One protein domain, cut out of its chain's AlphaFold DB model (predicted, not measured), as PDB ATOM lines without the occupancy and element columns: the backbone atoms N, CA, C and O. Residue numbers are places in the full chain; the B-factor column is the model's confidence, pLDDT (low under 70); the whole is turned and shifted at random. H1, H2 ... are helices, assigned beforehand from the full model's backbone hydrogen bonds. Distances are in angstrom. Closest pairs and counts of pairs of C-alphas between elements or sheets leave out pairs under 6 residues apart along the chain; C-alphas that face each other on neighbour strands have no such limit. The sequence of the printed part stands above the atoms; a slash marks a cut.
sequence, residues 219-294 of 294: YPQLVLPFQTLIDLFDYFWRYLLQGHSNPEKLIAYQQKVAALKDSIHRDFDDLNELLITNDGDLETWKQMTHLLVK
ATOM      1  N   TYR A 219     -26.033  14.115  48.970       92.69
ATOM      2  CA  TYR A 219     -27.106  13.393  48.290       92.69
ATOM      3  C   TYR A 219     -27.128  11.879  48.597       92.69
ATOM      4  O   TYR A 219     -28.213  11.361  48.882       92.69
ATOM      5  N   PRO A 220     -25.990  11.148  48.620       93.38
ATOM      6  CA  PRO A 220     -25.990   9.717  48.932       93.38
ATOM      7  C   PRO A 220     -26.501   9.369  50.338       93.38
ATOM      8  O   PRO A 220     -26.975   8.253  50.535       93.38
ATOM      9  N   GLN A 221     -26.420  10.297  51.298       91.88
ATOM     10  CA  GLN A 221     -26.881  10.089  52.678       91.88
ATOM     11  C   GLN A 221     -28.349  10.480  52.895       91.88
ATOM     12  O   GLN A 221     -28.913  10.217  53.959       91.88
ATOM     13  N   LEU A 222     -28.990  11.112  51.909       93.31
ATOM     14  CA  LEU A 222     -30.393  11.497  52.005       93.31
ATOM     15  C   LEU A 222     -31.314  10.281  51.882       93.31
ATOM     16  O   LEU A 222     -31.059   9.353  51.117       93.31
ATOM     17  N   VAL A 223     -32.434  10.302  52.608       94.94
ATOM     18  CA  VAL A 223     -33.450   9.255  52.459       94.94
ATOM     19  C   VAL A 223     -34.164   9.384  51.112       94.94
ATOM     20  O   VAL A 223     -34.303  10.480  50.565       94.94
ATOM     21  N   LEU A 224     -34.639   8.247  50.596       95.44
ATOM     22  CA  LEU A 224     -35.145   8.108  49.229       95.44
ATOM     23  C   LEU A 224     -36.155   9.199  48.800       95.44
ATOM     24  O   LEU A 224     -35.954   9.753  47.724       95.44
ATOM     25  N   PRO A 225     -37.164   9.599  49.607       96.00
ATOM     26  CA  PRO A 225     -38.078  10.679  49.218       96.00
ATOM     27  C   PRO A 225     -37.399  12.015  48.886       96.00
ATOM     28  O   PRO A 225     -37.802  12.695  47.943       96.00
ATOM     29  N   PHE A 226     -36.348  12.393  49.622       96.12
ATOM     30  CA  PHE A 226     -35.614  13.631  49.344       96.12
ATOM     31  C   PHE A 226     -34.758  13.502  48.093       96.12
ATOM     32  O   PHE A 226     -34.730  14.430  47.292       96.12
ATOM     33  N   GLN A 227     -34.113  12.348  47.893       97.06
ATOM     34  CA  GLN A 227     -33.381  12.063  46.658       97.06
ATOM     35  C   GLN A 227     -34.303  12.181  45.439       97.06
ATOM     36  O   GLN A 227     -33.971  12.880  44.488       97.06
ATOM     37  N   THR A 228     -35.496  11.582  45.505       97.44
ATOM     38  CA  THR A 228     -36.500  11.654  44.439       97.44
ATOM     39  C   THR A 228     -36.921  13.090  44.125       97.44
ATOM     40  O   THR A 228     -37.006  13.447  42.953       97.44
ATOM     41  N   LEU A 229     -37.170  13.925  45.139       97.75
ATOM     42  CA  LEU A 229     -37.540  15.328  44.920       97.75
ATOM     43  C   LEU A 229     -36.383  16.159  44.350       97.75
ATOM     44  O   LEU A 229     -36.616  17.017  43.504       97.75
ATOM     45  N   ILE A 230     -35.143  15.891  44.768       97.75
ATOM     46  CA  ILE A 230     -33.957  16.540  44.196       97.75
ATOM     47  C   ILE A 230     -33.813  16.179  42.715       97.75
ATOM     48  O   ILE A 230     -33.624  17.074  41.898       97.75
ATOM     49  N   ASP A 231     -33.958  14.900  42.356       97.69
ATOM     50  CA  ASP A 231     -33.900  14.476  40.954       97.69
ATOM     51  C   ASP A 231     -35.025  15.091  40.123       97.69
ATOM     52  O   ASP A 231     -34.805  15.460  38.972       97.69
ATOM     53  N   LEU A 232     -36.227  15.202  40.699       98.25
ATOM     54  CA  LEU A 232     -37.361  15.847  40.049       98.25
ATOM     55  C   LEU A 232     -37.048  17.316  39.740       98.25
ATOM     56  O   LEU A 232     -37.292  17.769  38.624       98.25
ATOM     57  N   PHE A 233     -36.474  18.047  40.699       98.06
ATOM     58  CA  PHE A 233     -36.069  19.440  40.517       98.06
ATOM     59  C   PHE A 233     -34.907  19.600  39.531       98.06
ATOM     60  O   PHE A 233     -34.949  20.500  38.695       98.06
ATOM     61  N   ASP A 234     -33.902  18.722  39.577       97.44
ATOM     62  CA  ASP A 234     -32.790  18.744  38.617       97.44
ATOM     63  C   ASP A 234     -33.288  18.443  37.196       97.44
ATOM     64  O   ASP A 234     -32.901  19.112  36.237       97.44
ATOM     65  N   TYR A 235     -34.212  17.487  37.055       98.19
ATOM     66  CA  TYR A 235     -34.837  17.171  35.775       98.19
ATOM     67  C   TYR A 235     -35.683  18.338  35.253       98.19
ATOM     68  O   TYR A 235     -35.565  18.708  34.083       98.19
ATOM     69  N   PHE A 236     -36.499  18.940  36.125       98.19
ATOM     70  CA  PHE A 236     -37.300  20.119  35.806       98.19
ATOM     71  C   PHE A 236     -36.429  21.233  35.232       98.19
ATOM     72  O   PHE A 236     -36.676  21.715  34.129       98.19
ATOM     73  N   TRP A 237     -35.380  21.610  35.962       97.00
ATOM     74  CA  TRP A 237     -34.563  22.768  35.627       97.00
ATOM     75  C   TRP A 237     -33.705  22.541  34.374       97.00
ATOM     76  O   TRP A 237     -33.585  23.436  33.537       97.00
ATOM     77  N   ARG A 238     -33.137  21.339  34.202       95.56
ATOM     78  CA  ARG A 238     -32.265  21.025  33.054       95.56
ATOM     79  C   ARG A 238     -33.011  20.723  31.763       95.56
ATOM     80  O   ARG A 238     -32.431  20.916  30.696       95.56
ATOM     81  N   TYR A 239     -34.218  20.167  31.851       96.94
ATOM     82  CA  TYR A 239     -34.934  19.650  30.686       96.94
ATOM     83  C   TYR A 239     -36.264  20.360  30.482       96.94
ATOM     84  O   TYR A 239     -36.430  21.065  29.489       96.94
ATOM     85  N   LEU A 240     -37.186  20.220  31.433       97.75
ATOM     86  CA  LEU A 240     -38.573  20.640  31.228       97.75
ATOM     87  C   LEU A 240     -38.698  22.150  31.028       97.75
ATOM     88  O   LEU A 240     -39.431  22.582  30.144       97.75
ATOM     89  N   LEU A 241     -37.930  22.943  31.781       95.50
ATOM     90  CA  LEU A 241     -37.909  24.400  31.638       95.50
ATOM     91  C   LEU A 241     -37.340  24.865  30.286       95.50
ATOM     92  O   LEU A 241     -37.632  25.971  29.854       95.50
ATOM     93  N   GLN A 242     -36.555  24.023  29.612       93.00
ATOM     94  CA  GLN A 242     -35.997  24.285  28.280       93.00
ATOM     95  C   GLN A 242     -36.901  23.761  27.146       93.00
ATOM     96  O   GLN A 242     -36.487  23.749  25.987       93.00
ATOM     97  N   GLY A 243     -38.106  23.275  27.469       92.62
ATOM     98  CA  GLY A 243     -39.077  22.774  26.490       92.62
ATOM     99  C   GLY A 243     -38.741  21.397  25.906       92.62
ATOM    100  O   GLY A 243     -39.257  21.031  24.852       92.62
ATOM    101  N   HIS A 244     -37.865  20.618  26.549       92.81
ATOM    102  CA  HIS A 244     -37.489  19.289  26.064       92.81
ATOM    103  C   HIS A 244     -37.411  18.246  27.182       92.81
ATOM    104  O   HIS A 244     -37.239  18.569  28.352       92.81
ATOM    105  N   SER A 245     -37.450  16.964  26.822       93.31
ATOM    106  CA  SER A 245     -37.364  15.847  27.765       93.31
ATOM    107  C   SER A 245     -36.133  14.971  27.512       93.31
ATOM    108  O   SER A 245     -35.547  14.949  26.430       93.31
ATOM    109  N   ASN A 246     -35.712  14.239  28.544       96.00
ATOM    110  CA  ASN A 246     -34.697  13.193  28.451       96.00
ATOM    111  C   ASN A 246     -35.327  11.833  28.816       96.00
ATOM    112  O   ASN A 246     -35.593  11.600  30.002       96.00
ATOM    113  N   PRO A 247     -35.576  10.944  27.832       94.81
ATOM    114  CA  PRO A 247     -36.253   9.667  28.067       94.81
ATOM    115  C   PRO A 247     -35.506   8.728  29.020       94.81
ATOM    116  O   PRO A 247     -36.127   8.093  29.868       94.81
ATOM    117  N   GLU A 248     -34.176   8.659  28.936       95.75
ATOM    118  CA  GLU A 248     -33.368   7.772  29.785       95.75
ATOM    119  C   GLU A 248     -33.461   8.174  31.262       95.75
ATOM    120  O   GLU A 248     -33.717   7.339  32.134       95.75
ATOM    121  N   LYS A 249     -33.324   9.474  31.547       96.50
ATOM    122  CA  LYS A 249     -33.476  10.007  32.904       96.50
ATOM    123  C   LYS A 249     -34.914   9.906  33.412       96.50
ATOM    124  O   LYS A 249     -35.105   9.663  34.602       96.50
ATOM    125  N   LEU A 250     -35.911  10.043  32.535       96.25
ATOM    126  CA  LEU A 250     -37.316   9.862  32.904       96.25
ATOM    127  C   LEU A 250     -37.589   8.420  33.352       96.25
ATOM    128  O   LEU A 250     -38.204   8.213  34.396       96.25
ATOM    129  N   ILE A 251     -37.072   7.426  32.622       96.69
ATOM    130  CA  ILE A 251     -37.179   6.008  33.000       96.69
ATOM    131  C   ILE A 251     -36.487   5.755  34.347       96.69
ATOM    132  O   ILE A 251     -37.053   5.097  35.221       96.69
ATOM    133  N   ALA A 252     -35.286   6.307  34.553       96.19
ATOM    134  CA  ALA A 252     -34.574   6.179  35.825       96.19
ATOM    135  C   ALA A 252     -35.360   6.805  36.995       96.19
ATOM    136  O   ALA A 252     -35.448   6.215  38.076       96.19
ATOM    137  N   TYR A 253     -35.980   7.969  36.775       96.94
ATOM    138  CA  TYR A 253     -36.857   8.611  37.752       96.94
ATOM    139  C   TYR A 253     -38.081   7.741  38.073       96.94
ATOM    140  O   TYR A 253     -38.360   7.488  39.243       96.94
ATOM    141  N   GLN A 254     -38.762   7.203  37.058       96.44
ATOM    142  CA  GLN A 254     -39.915   6.311  37.232       96.44
ATOM    143  C   GLN A 254     -39.566   5.071  38.067       96.44
ATOM    144  O   GLN A 254     -40.298   4.716  38.992       96.44
ATOM    145  N   GLN A 255     -38.419   4.440  37.797       95.81
ATOM    146  CA  GLN A 255     -37.926   3.299  38.578       95.81
ATOM    147  C   GLN A 255     -37.650   3.678  40.038       95.81
ATOM    148  O   GLN A 255     -37.987   2.925  40.953       95.81
ATOM    149  N   LYS A 256     -37.081   4.865  40.276       95.81
ATOM    150  CA  LYS A 256     -36.827   5.369  41.628       95.81
ATOM    151  C   LYS A 256     -38.125   5.640  42.388       95.81
ATOM    152  O   LYS A 256     -38.261   5.208  43.531       95.81
ATOM    153  N   VAL A 257     -39.099   6.288  41.749       96.31
ATOM    154  CA  VAL A 257     -40.429   6.526  42.327       96.31
ATOM    155  C   VAL A 257     -41.148   5.208  42.616       96.31
ATOM    156  O   VAL A 257     -41.811   5.080  43.645       96.31
ATOM    157  N   ALA A 258     -40.988   4.182  41.776       94.81
ATOM    158  CA  ALA A 258     -41.561   2.857  42.020       94.81
ATOM    159  C   ALA A 258     -41.073   2.230  43.341       94.81
ATOM    160  O   ALA A 258     -41.855   1.544  43.998       94.81
ATOM    161  N   ALA A 259     -39.842   2.528  43.771       94.50
ATOM    162  CA  ALA A 259     -39.274   2.057  45.035       94.50
ATOM    163  C   ALA A 259     -39.776   2.814  46.286       94.50
ATOM    164  O   ALA A 259     -39.510   2.374  47.408       94.50
ATOM    165  N   LEU A 260     -40.503   3.930  46.127       91.81
ATOM    166  CA  LEU A 260     -41.127   4.632  47.251       91.81
ATOM    167  C   LEU A 260     -42.223   3.779  47.891       91.81
ATOM    168  O   LEU A 260     -43.095   3.240  47.200       91.81
ATOM    169  N   LYS A 261     -42.182   3.702  49.224       86.12
ATOM    170  CA  LYS A 261     -43.172   2.991  50.045       86.12
ATOM    171  C   LYS A 261     -44.459   3.786  50.246       86.12
ATOM    172  O   LYS A 261     -45.526   3.176  50.323       86.12
ATOM    173  N   ASP A 262     -44.313   5.105  50.312       82.25
ATOM    174  CA  ASP A 262     -45.351   6.068  50.653       82.25
ATOM    175  C   ASP A 262     -45.376   7.189  49.611       82.25
ATOM    176  O   ASP A 262     -44.361   7.480  48.966       82.25
ATOM    177  N   SER A 263     -46.545   7.800  49.459       85.56
ATOM    178  CA  SER A 263     -46.769   8.927  48.560       85.56
ATOM    179  C   SER A 263     -46.047  10.183  49.056       85.56
ATOM    180  O   SER A 263     -45.909  10.417  50.259       85.56
ATOM    181  N   ILE A 264     -45.567  11.003  48.122       90.12
ATOM    182  CA  ILE A 264     -44.945  12.295  48.409       90.12
ATOM    183  C   ILE A 264     -45.931  13.392  48.032       90.12
ATOM    184  O   ILE A 264     -46.226  13.626  46.863       90.12
ATOM    185  N   HIS A 265     -46.399  14.096  49.052       85.12
ATOM    186  CA  HIS A 265     -47.350  15.185  48.917       85.12
ATOM    187  C   HIS A 265     -46.612  16.522  48.957       85.12
ATOM    188  O   HIS A 265     -46.085  16.927  49.995       85.12
ATOM    189  N   ARG A 266     -46.554  17.208  47.814       89.50
ATOM    190  CA  ARG A 266     -45.961  18.541  47.683       89.50
ATOM    191  C   ARG A 266     -46.765  19.368  46.689       89.50
ATOM    192  O   ARG A 266     -47.244  18.846  45.690       89.50
ATOM    193  N   ASP A 267     -46.909  20.648  46.998       86.75
ATOM    194  CA  ASP A 267     -47.519  21.628  46.111       86.75
ATOM    195  C   ASP A 267     -46.499  22.117  45.072       86.75
ATOM    196  O   ASP A 267     -45.376  22.481  45.437       86.75
ATOM    197  N   PHE A 268     -46.904  22.106  43.803       93.50
ATOM    198  CA  PHE A 268     -46.085  22.445  42.638       93.50
ATOM    199  C   PHE A 268     -46.695  23.582  41.798       93.50
ATOM    200  O   PHE A 268     -46.258  23.789  40.666       93.50
ATOM    201  N   ASP A 269     -47.684  24.315  42.329       90.88
ATOM    202  CA  ASP A 269     -48.396  25.384  41.612       90.88
ATOM    203  C   ASP A 269     -47.438  26.413  40.967       90.88
ATOM    204  O   ASP A 269     -47.580  26.716  39.782       90.88
ATOM    205  N   ASP A 270     -46.404  26.876  41.681       94.19
ATOM    206  CA  ASP A 270     -45.462  27.879  41.148       94.19
ATOM    207  C   ASP A 270     -44.565  27.312  40.032       94.19
ATOM    208  O   ASP A 270     -44.237  28.010  39.074       94.19
ATOM    209  N   LEU A 271     -44.182  26.032  40.117       96.88
ATOM    210  CA  LEU A 271     -43.405  25.369  39.064       96.88
ATOM    211  C   LEU A 271     -44.262  25.090  37.821       96.88
ATOM    212  O   LEU A 271     -43.757  25.181  36.701       96.88
ATOM    213  N   ASN A 272     -45.557  24.803  37.998       96.50
ATOM    214  CA  ASN A 272     -46.509  24.700  36.889       96.50
ATOM    215  C   ASN A 272     -46.612  26.035  36.140       96.50
ATOM    216  O   ASN A 272     -46.504  26.059  34.913       96.50
ATOM    217  N   GLU A 273     -46.800  27.138  36.872       95.25
ATOM    218  CA  GLU A 273     -46.867  28.490  36.306       95.25
ATOM    219  C   GLU A 273     -45.567  28.858  35.577       95.25
ATOM    220  O   GLU A 273     -45.603  29.412  34.474       95.25
ATOM    221  N   LEU A 274     -44.420  28.480  36.147       96.38
ATOM    222  CA  LEU A 274     -43.115  28.715  35.541       96.38
ATOM    223  C   LEU A 274     -42.959  27.986  34.197       96.38
ATOM    224  O   LEU A 274     -42.488  28.602  33.242       96.38
ATOM    225  N   LEU A 275     -43.384  26.720  34.085       97.50
ATOM    226  CA  LEU A 275     -43.368  26.001  32.802       97.50
ATOM    227  C   LEU A 275     -44.300  26.648  31.779       97.50
ATOM    228  O   LEU A 275     -43.889  26.853  30.644       97.50
ATOM    229  N   ILE A 276     -45.521  27.013  32.179       96.19
ATOM    230  CA  ILE A 276     -46.486  27.671  31.286       96.19
ATOM    231  C   ILE A 276     -45.904  28.976  30.734       96.19
ATOM    232  O   ILE A 276     -46.001  29.249  29.541       96.19
ATOM    233  N   THR A 277     -45.267  29.768  31.595       95.81
ATOM    234  CA  THR A 277     -44.705  31.072  31.222       95.81
ATOM    235  C   THR A 277     -43.491  30.952  30.296       95.81
ATOM    236  O   THR A 277     -43.241  31.855  29.502       95.81
ATOM    237  N   ASN A 278     -42.743  29.848  30.377       95.25
ATOM    238  CA  ASN A 278     -41.510  29.631  29.613       95.25
ATOM    239  C   ASN A 278     -41.672  28.654  28.434       95.25
ATOM    240  O   ASN A 278     -40.664  28.221  27.886       95.25
ATOM    241  N   ASP A 279     -42.905  28.304  28.046       95.19
ATOM    242  CA  ASP A 279     -43.186  27.289  27.010       95.19
ATOM    243  C   ASP A 279     -42.471  25.946  27.289       95.19
ATOM    244  O   ASP A 279     -41.927  25.277  26.410       95.19
ATOM    245  N   GLY A 280     -42.418  25.582  28.572       96.75
ATOM    246  CA  GLY A 280     -41.795  24.360  29.059       96.75
ATOM    247  C   GLY A 280     -42.681  23.122  28.892       96.75
ATOM    248  O   GLY A 280     -43.890  23.203  28.671       96.75
ATOM    249  N   ASP A 281     -42.090  21.941  29.074       97.00
ATOM    250  CA  ASP A 281     -42.784  20.653  28.929       97.00
ATOM    251  C   ASP A 281     -43.648  20.321  30.167       97.00
ATOM    252  O   ASP A 281     -43.277  19.557  31.067       97.00
ATOM    253  N   LEU A 282     -44.832  20.939  30.215       96.25
ATOM    254  CA  LEU A 282     -45.828  20.755  31.274       96.25
ATOM    255  C   LEU A 282     -46.450  19.350  31.277       96.25
ATOM    256  O   LEU A 282     -46.888  18.873  32.327       96.25
ATOM    257  N   GLU A 283     -46.525  18.689  30.123       95.75
ATOM    258  CA  GLU A 283     -47.126  17.360  30.021       95.75
ATOM    259  C   GLU A 283     -46.265  16.328  30.751       95.75
ATOM    260  O   GLU A 283     -46.754  15.650  31.662       95.75
ATOM    261  N   THR A 284     -44.971  16.270  30.425       96.62
ATOM    262  CA  THR A 284     -44.029  15.377  31.106       96.62
ATOM    263  C   THR A 284     -43.937  15.724  32.590       96.62
ATOM    264  O   THR A 284     -43.920  14.822  33.432       96.62
ATOM    265  N   TRP A 285     -43.955  17.016  32.943       97.50
ATOM    266  CA  TRP A 285     -43.980  17.447  34.342       97.50
ATOM    267  C   TRP A 285     -45.152  16.846  35.122       97.50
ATOM    268  O   TRP A 285     -44.942  16.197  36.149       97.50
ATOM    269  N   LYS A 286     -46.379  16.994  34.609       95.25
ATOM    270  CA  LYS A 286     -47.587  16.465  35.256       95.25
ATOM    271  C   LYS A 286     -47.536  14.949  35.406       95.25
ATOM    272  O   LYS A 286     -47.924  14.433  36.454       95.25
ATOM    273  N   GLN A 287     -47.024  14.240  34.397       94.50
ATOM    274  CA  GLN A 287     -46.808  12.795  34.483       94.50
ATOM    275  C   GLN A 287     -45.838  12.455  35.625       94.50
ATOM    276  O   GLN A 287     -46.145  11.603  36.455       94.50
ATOM    277  N   MET A 288     -44.700  13.150  35.721       96.50
ATOM    278  CA  MET A 288     -43.697  12.913  36.765       96.50
ATOM    279  C   MET A 288     -44.212  13.207  38.176       96.50
ATOM    280  O   MET A 288     -43.927  12.435  39.097       96.50
ATOM    281  N   THR A 289     -44.964  14.295  38.363       95.81
ATOM    282  CA  THR A 289     -45.534  14.651  39.669       95.81
ATOM    283  C   THR A 289     -46.678  13.727  40.065       95.81
ATOM    284  O   THR A 289     -46.821  13.418  41.243       95.81
ATOM    285  N   HIS A 290     -47.468  13.230  39.105       91.88
ATOM    286  CA  HIS A 290     -48.556  12.291  39.393       91.88
ATOM    287  C   HIS A 290     -48.036  10.971  39.973       91.88
ATOM    288  O   HIS A 290     -48.634  10.426  40.893       91.88
ATOM    289  N   LEU A 291     -46.866  10.498  39.525       93.06
ATOM    290  CA  LEU A 291     -46.244   9.277  40.054       93.06
ATOM    291  C   LEU A 291     -45.889   9.358  41.548       93.06
ATOM    292  O   LEU A 291     -45.710   8.319  42.188       93.06
ATOM    293  N   LEU A 292     -45.753  10.570  42.096       92.12
ATOM    294  CA  LEU A 292     -45.468  10.777  43.515       92.12
ATOM    295  C   LEU A 292     -46.668  10.465  44.410       92.12
ATOM    296  O   LEU A 292     -46.474  10.181  45.589       92.12
ATOM    297  N   VAL A 293     -47.884  10.511  43.867       84.44
ATOM    298  CA  VAL A 293     -49.125  10.281  44.603       84.44
ATOM    299  C   VAL A 293     -49.711   8.952  44.126       84.44
ATOM    300  O   VAL A 293     -50.340   8.886  43.074       84.44
ATOM    301  N   LYS A 294     -49.434   7.882  44.878       67.44
ATOM    302  CA  LYS A 294     -49.960   6.526  44.658       67.44
ATOM    303  C   LYS A 294     -51.110   6.205  45.606       67.44
ATOM    304  O   LYS A 294     -51.106   6.753  46.735       67.44
TER     305      LYS A 294
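What this domain is: This is residues 219 to 294 of the 294 residues of an uncharacterized protein of Phormidesmis priestleyi ULC007 (UniProt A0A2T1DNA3). The domain is a small bundle of four helices that run nearly along one axis, the longest, H1, having H2 and H4 beside it, while H3 is next to H4 and on the other side from H2. Successive helices run opposite ways, and they are loosely packed, with few close pairs of C-alphas; the stretch 259 to 268 runs back along the bundle from the end of H2 to the start of H3. The printed part has 76 residues with four named helices in the order H1, H2, H3, H4 and no named strand, and its class is all helix. It is compact, with a radius of gyration of the C-alphas of 12.0 A and spans of 33 by 25 by 21 A.

Where its parts are: H1, residues 224 to 238, begins with C-alpha 224 at (-35.145, 8.108, 49.229) and is 20.9 A long from first to last C-alpha. H2, residues 247 to 258, is 16.4 A long. H3, residues 269 to 277, is 12.4 A long, and its C-alpha 269 is at (-48.396, 25.384, 41.612). H4, residues 282 to 290, is 12.0 A long and ends with C-alpha 290 at (-48.556, 12.291, 39.393).

How they stand to each other: H1 and H2 form a helical hairpin: they touch, and their closest C-alphas, those of Thr 228 and Val 257, are 6.8 A apart. Their tilt is shallow, 22 degrees, opposite ways. H1 and H4 are close but not clearly touching, with Phe 236 and Trp 285 the closest C-alphas at 7.3 A; their lines stand at 1 degree, a shallow tilt, opposite ways. H2 and H4 are also close but not clearly touching, with the C-alphas of Gln 254 and Met 288 the closest at 7.6 A, and they run the same way at a shallow tilt of 21 degrees. H3 and H4 touch only at the corner by their link, and only just, with 3 pairs of C-alphas within 8 A; the closest are those of Leu 275 and Leu 282, 6.0 A apart. They run opposite ways at a shallow tilt of 18 degrees. H1 and H3 are near each other, and H2 and H3 are apart. In H1, H2, H3 and H4 every O i to N i+4 pair is within hydrogen-bond range.

The domain as a whole: The two C-alphas farthest apart, those of Gln 221 and Asp 279, are 34.9 A apart. The printed part has no cut and ends at residue 294, the chain's last residue. The link H3 to H4 is tight; the links H1 to H2 and H2 to H3 are short. The mean pLDDT of the printed part is 94.2, and one residue, Lys 294, is under 70.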